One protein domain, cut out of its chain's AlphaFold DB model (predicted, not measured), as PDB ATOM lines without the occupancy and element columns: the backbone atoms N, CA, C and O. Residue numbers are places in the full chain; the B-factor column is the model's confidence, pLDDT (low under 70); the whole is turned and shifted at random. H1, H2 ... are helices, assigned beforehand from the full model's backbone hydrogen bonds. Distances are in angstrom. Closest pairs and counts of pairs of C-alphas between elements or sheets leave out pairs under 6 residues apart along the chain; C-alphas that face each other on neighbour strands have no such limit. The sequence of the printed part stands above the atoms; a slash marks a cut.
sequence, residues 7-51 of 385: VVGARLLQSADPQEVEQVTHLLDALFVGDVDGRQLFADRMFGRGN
ATOM      1  N   VAL A   7     108.749 132.112 126.111       77.62
ATOM      2  CA  VAL A   7     107.625 131.194 125.855       77.62
ATOM      3  C   VAL A   7     106.800 131.652 124.648       77.62
ATOM      4  O   VAL A   7     106.233 130.819 123.941       77.62
ATOM      5  N   VAL A   8     106.741 132.960 124.377       80.62
ATOM      6  CA  VAL A   8     106.078 133.508 123.184       80.62
ATOM      7  C   VAL A   8     106.955 133.301 121.953       80.62
ATOM      8  O   VAL A   8     106.464 132.778 120.957       80.62
ATOM      9  N   GLY A   9     108.250 133.629 122.023       79.94
ATOM     10  CA  GLY A   9     109.166 133.428 120.896       79.94
ATOM     11  C   GLY A   9     109.364 131.954 120.527       79.94
ATOM     12  O   GLY A   9     109.324 131.621 119.346       79.94
ATOM     13  N   ALA A  10     109.458 131.051 121.512       84.75
ATOM     14  CA  ALA A  10     109.497 129.606 121.266       84.75
ATOM     15  C   ALA A  10     108.247 129.103 120.522       84.75
ATOM     16  O   ALA A  10     108.356 128.280 119.619       84.75
ATOM     17  N   ARG A  11     107.056 129.614 120.875       84.62
ATOM     18  CA  ARG A  11     105.798 129.255 120.198       84.62
ATOM     19  C   ARG A  11     105.725 129.808 118.782       84.62
ATOM     20  O   ARG A  11     105.315 129.071 117.898       84.62
ATOM     21  N   LEU A  12     106.145 131.058 118.573       83.25
ATOM     22  CA  LEU A  12     106.208 131.660 117.238       83.25
ATOM     23  C   LEU A  12     107.119 130.842 116.315       83.25
ATOM     24  O   LEU A  12     106.694 130.478 115.227       83.25
ATOM     25  N   LEU A  13     108.308 130.456 116.790       86.62
ATOM     26  CA  LEU A  13     109.250 129.625 116.033       86.62
ATOM     27  C   LEU A  13     108.750 128.182 115.802       86.62
ATOM     28  O   LEU A  13     109.147 127.548 114.835       86.62
ATOM     29  N   GLN A  14     107.871 127.658 116.665       87.56
ATOM     30  CA  GLN A  14     107.197 126.363 116.469       87.56
ATOM     31  C   GLN A  14     106.004 126.427 115.501       87.56
ATOM     32  O   GLN A  14     105.566 125.383 115.023       87.56
ATOM     33  N   SER A  15     105.456 127.620 115.245       87.38
ATOM     34  CA  SER A  15     104.375 127.851 114.274       87.38
ATOM     35  C   SER A  15     104.847 128.431 112.939       87.38
ATOM     36  O   SER A  15     104.049 128.479 112.007       87.38
ATOM     37  N   ALA A  16     106.096 128.895 112.875       88.69
ATOM     38  CA  ALA A  16     106.714 129.461 111.685       88.69
ATOM     39  C   ALA A  16     106.980 128.383 110.626       88.69
ATOM     40  O   ALA A  16     107.230 127.220 110.962       88.69
ATOM     41  N   ASP A  17     106.951 128.769 109.352       93.25
ATOM     42  CA  ASP A  17     107.324 127.863 108.265       93.25
ATOM     43  C   ASP A  17     108.864 127.733 108.118       93.25
ATOM     44  O   ASP A  17     109.622 128.522 108.694       93.25
ATOM     45  N   PRO A  18     109.379 126.723 107.385       90.56
ATOM     46  CA  PRO A  18     110.822 126.519 107.251       90.56
ATOM     47  C   PRO A  18     111.577 127.706 106.633       90.56
ATOM     48  O   PRO A  18     112.735 127.926 106.985       90.56
ATOM     49  N   GLN A  19     110.936 128.480 105.753       88.44
ATOM     50  CA  GLN A  19     111.531 129.640 105.092       88.44
ATOM     51  C   GLN A  19     111.594 130.844 106.045       88.44
ATOM     52  O   GLN A  19     112.592 131.564 106.059       88.44
ATOM     53  N   GLU A  20     110.585 131.036 106.900       85.31
ATOM     54  CA  GLU A  20     110.646 132.006 108.004       85.31
ATOM     55  C   GLU A  20     111.772 131.661 108.999       85.31
ATOM     56  O   GLU A  20     112.527 132.542 109.420       85.31
ATOM     57  N   VAL A  21     111.937 130.379 109.348       90.69
ATOM     58  CA  VAL A  21     113.015 129.904 110.240       90.69
ATOM     59  C   VAL A  21     114.402 130.115 109.615       90.69
ATOM     60  O   VAL A  21     115.334 130.538 110.306       90.69
ATOM     61  N   GLU A  22     114.551 129.881 108.310       88.62
ATOM     62  CA  GLU A  22     115.781 130.151 107.555       88.62
ATOM     63  C   GLU A  22     116.103 131.657 107.503       88.62
ATOM     64  O   GLU A  22     117.222 132.062 107.824       88.62
ATOM     65  N   GLN A  23     115.113 132.514 107.229       86.81
ATOM     66  CA  GLN A  23     115.281 133.974 107.266       86.81
ATOM     67  C   GLN A  23     115.689 134.480 108.657       86.81
ATOM     68  O   GLN A  23     116.597 135.306 108.772       86.81
ATOM     69  N   VAL A  24     115.077 133.962 109.730       90.06
ATOM     70  CA  VAL A  24     115.481 134.273 111.114       90.06
ATOM     71  C   VAL A  24     116.909 133.793 111.397       90.06
ATOM     72  O   VAL A  24     117.657 134.496 112.078       90.06
ATOM     73  N   THR A  25     117.326 132.651 110.843       90.88
ATOM     74  CA  THR A  25     118.708 132.153 110.955       90.88
ATOM     75  C   THR A  25     119.694 133.120 110.297       90.88
ATOM     76  O   THR A  25     120.611 133.596 110.966       90.88
ATOM     77  N   HIS A  26     119.463 133.503 109.037       88.38
ATOM     78  CA  HIS A  26     120.315 134.457 108.322       88.38
ATOM     79  C   HIS A  26     120.368 135.838 108.989       88.38
ATOM     80  O   HIS A  26     121.434 136.450 109.049       88.38
ATOM     81  N   LEU A  27     119.249 136.323 109.540       89.69
ATOM     82  CA  LEU A  27     119.220 137.572 110.304       89.69
ATOM     83  C   LEU A  27     120.056 137.479 111.587       89.69
ATOM     84  O   LEU A  27     120.771 138.425 111.910       89.69
ATOM     85  N   LEU A  28     120.017 136.354 112.309       90.12
ATOM     86  CA  LEU A  28     120.876 136.135 113.478       90.12
ATOM     87  C   LEU A  28     122.357 136.044 113.092       90.12
ATOM     88  O   LEU A  28     123.194 136.640 113.767       90.12
ATOM     89  N   ASP A  29     122.687 135.359 111.999       89.88
ATOM     90  CA  ASP A  29     124.065 135.248 111.511       89.88
ATOM     91  C   ASP A  29     124.626 136.617 111.091       89.88
ATOM     92  O   ASP A  29     125.757 136.958 111.440       89.88
ATOM     93  N   ALA A  30     123.814 137.445 110.421       85.88
ATOM     94  CA  ALA A  30     124.175 138.803 110.012       85.88
ATOM     95  C   ALA A  30     124.245 139.807 111.182       85.88
ATOM     96  O   ALA A  30     125.046 140.742 111.145       85.88
ATOM     97  N   LEU A  31     123.437 139.630 112.234       83.44
ATOM     98  CA  LEU A  31     123.464 140.482 113.432       83.44
ATOM     99  C   LEU A  31     124.638 140.172 114.373       83.44
ATOM    100  O   LEU A  31     125.049 141.050 115.133       83.44
ATOM    101  N   PHE A  32     125.175 138.950 114.327       91.00
ATOM    102  CA  PHE A  32     126.213 138.458 115.240       91.00
ATOM    103  C   PHE A  32     127.445 137.904 114.497       91.00
ATOM    104  O   PHE A  32     128.054 136.920 114.921       91.00
ATOM    105  N   VAL A  33     127.840 138.543 113.389       89.81
ATOM    106  CA  VAL A  33     129.030 138.163 112.601       89.81
ATOM    107  C   VAL A  33     130.280 138.129 113.491       89.81
ATOM    108  O   VAL A  33     130.773 139.161 113.942       89.81
ATOM    109  N   GLY A  34     130.802 136.923 113.731       81.19
ATOM    110  CA  GLY A  34     131.971 136.678 114.584       81.19
ATOM    111  C   GLY A  34     131.688 136.555 116.090       81.19
ATOM    112  O   GLY A  34     132.603 136.202 116.830       81.19
ATOM    113  N   ASP A  35     130.451 136.774 116.548       88.31
ATOM    114  CA  ASP A  35     130.031 136.662 117.955       88.31
ATOM    115  C   ASP A  35     129.068 135.478 118.156       88.31
ATOM    116  O   ASP A  35     127.870 135.629 118.403       88.31
ATOM    117  N   VAL A  36     129.603 134.262 118.017       87.81
ATOM    118  CA  VAL A  36     128.828 133.010 118.116       87.81
ATOM    119  C   VAL A  36     128.197 132.834 119.507       87.81
ATOM    120  O   VAL A  36     127.073 132.342 119.614       87.81
ATOM    121  N   ASP A  37     128.875 133.280 120.567       85.69
ATOM    122  CA  ASP A  37     128.360 133.199 121.938       85.69
ATOM    123  C   ASP A  37     127.243 134.229 122.186       85.69
ATOM    124  O   ASP A  37     126.222 133.894 122.794       85.69
ATOM    125  N   GLY A  38     127.376 135.458 121.672       84.81
ATOM    126  CA  GLY A  38     126.321 136.474 121.702       84.81
ATOM    127  C   GLY A  38     125.087 136.066 120.897       84.81
ATOM    128  O   GLY A  38     123.969 136.164 121.413       84.81
ATOM    129  N   ARG A  39     125.287 135.507 119.694       92.06
ATOM    130  CA  ARG A  39     124.238 134.892 118.859       92.06
ATOM    131  C   ARG A  39     123.459 133.841 119.643       92.06
ATOM    132  O   ARG A  39     122.231 133.896 119.711       92.06
ATOM    133  N   GLN A  40     124.175 132.897 120.254       86.88
ATOM    134  CA  GLN A  40     123.588 131.792 121.005       86.88
ATOM    135  C   GLN A  40     122.835 132.287 122.247       86.88
ATOM    136  O   GLN A  40     121.704 131.867 122.488       86.88
ATOM    137  N   LEU A  41     123.416 133.222 123.005       87.62
ATOM    138  CA  LEU A  41     122.783 133.822 124.182       87.62
ATOM    139  C   LEU A  41     121.516 134.619 123.824       87.62
ATOM    140  O   LEU A  41     120.555 134.631 124.598       87.62
ATOM    141  N   PHE A  42     121.499 135.277 122.664       88.94
ATOM    142  CA  PHE A  42     120.325 135.975 122.149       88.94
ATOM    143  C   PHE A  42     119.239 134.992 121.690       88.94
ATOM    144  O   PHE A  42     118.085 135.136 122.095       88.94
ATOM    145  N   ALA A  43     119.601 133.957 120.925       89.81
ATOM    146  CA  ALA A  43     118.671 132.929 120.456       89.81
ATOM    147  C   ALA A  43     118.014 132.159 121.620       89.81
ATOM    148  O   ALA A  43     116.789 132.052 121.660       89.81
ATOM    149  N   ASP A  44     118.799 131.721 122.614       87.31
ATOM    150  CA  ASP A  44     118.307 131.094 123.855       87.31
ATOM    151  C   ASP A  44     117.302 131.985 124.606       87.31
ATOM    152  O   ASP A  44     116.348 131.496 125.217       87.31
ATOM    153  N   ARG A  45     117.532 133.305 124.596       87.12
ATOM    154  CA  ARG A  45     116.721 134.288 125.324       87.12
ATOM    155  C   ARG A  45     115.437 134.673 124.591       87.12
ATOM    156  O   ARG A  45     114.450 134.973 125.256       87.12
ATOM    157  N   MET A  46     115.457 134.698 123.260       86.62
ATOM    158  CA  MET A  46     114.299 135.065 122.442       86.62
ATOM    159  C   MET A  46     113.396 133.864 122.149       86.62
ATOM    160  O   MET A  46     112.180 133.988 122.253       86.62
ATOM    161  N   PHE A  47     113.975 132.703 121.834       90.06
ATOM    162  CA  PHE A  47     113.249 131.529 121.327       90.06
ATOM    163  C   PHE A  47     113.310 130.309 122.266       90.06
ATOM    164  O   PHE A  47     112.832 129.231 121.914       90.06
ATOM    165  N   GLY A  48     113.879 130.469 123.465       86.31
ATOM    166  CA  GLY A  48     114.049 129.399 124.449       86.31
ATOM    167  C   GLY A  48     115.225 128.463 124.136       86.31
ATOM    168  O   GLY A  48     115.728 128.408 123.016       86.31
ATOM    169  N   ARG A  49     115.683 127.707 125.139       85.00
ATOM    170  CA  ARG A  49     116.810 126.769 124.988       85.00
ATOM    171  C   ARG A  49     116.445 125.535 124.172       85.00
ATOM    172  O   ARG A  49     115.385 124.956 124.386       85.00
ATOM    173  N   GLY A  50     117.379 125.084 123.331       75.25
ATOM    174  CA  GLY A  50     117.251 123.839 122.564       75.25
ATOM    175  C   GLY A  50     116.321 123.943 121.352       75.25
ATOM    176  O   GLY A  50     115.724 122.947 120.956       75.25
ATOM    177  N   ASN A  51     116.168 125.145 120.788       80.50
ATOM    178  CA  ASN A  51     115.421 125.370 119.550       80.50
ATOM    179  C   ASN A  51     116.321 125.157 118.301       80.50
ATOM    180  O   ASN A  51     117.548 125.212 118.435       80.50
TER     181      ASN A  51
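Overview. This is residues 7 to 51 of the 385 residues of an uncharacterized protein of Fusarium oxysporum f. sp. raphani 54005 (UniProt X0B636). The longest helix, H2, and H3 form a helical hairpin spread as a V, and the shorter H1 spans the V's open end, making a three-sided frame. The corner at residues 15 to 20, of which 18 to 20 belong to H2, sticks out. The 45 printed residues hold three named helices, H1, H2, H3 in chain order, and no named strand: all helix. The whole is compact, with a radius of gyration of the C-alphas of 10.3 A and spans of 29 by 21 by 13 A.

Along the chain. H2, residues 18 to 31, is 19.8 A long and begins at C-alpha 18 (110.822, 126.519, 107.251). H3, residues 36 to 47, is 16.0 A long and ends at C-alpha 47 (113.249, 131.529, 121.327). H1 is residues 7 to 15.

Arrangement. H2 touches H3 with residues 28 to 31 alone, and H3 touches H2 with residues 39 to 43 alone; the closest C-alphas, of Leu 28 and Arg 39, are 6.5 A apart. They run opposite ways at a steep tilt of 44 degrees. H3 touches H1 with residues 46 to 47 alone, about perpendicular at 89 degrees; their closest C-alphas, of Ala 10 and Phe 47, are 4.2 A apart. H1 and H2 are close but not clearly touching, the closest C-alphas, of Leu 13 and Val 21, being 6.9 A apart. In H1, H2 and H3 every O i to N i+4 pair is within hydrogen-bond range.

Size, cuts and confidence. The C-alphas farthest apart, of Ser 15 and Gly 34, are 29.0 A apart. The printed part has no cut, both links are tight, and no printed residue is under 70 in pLDDT.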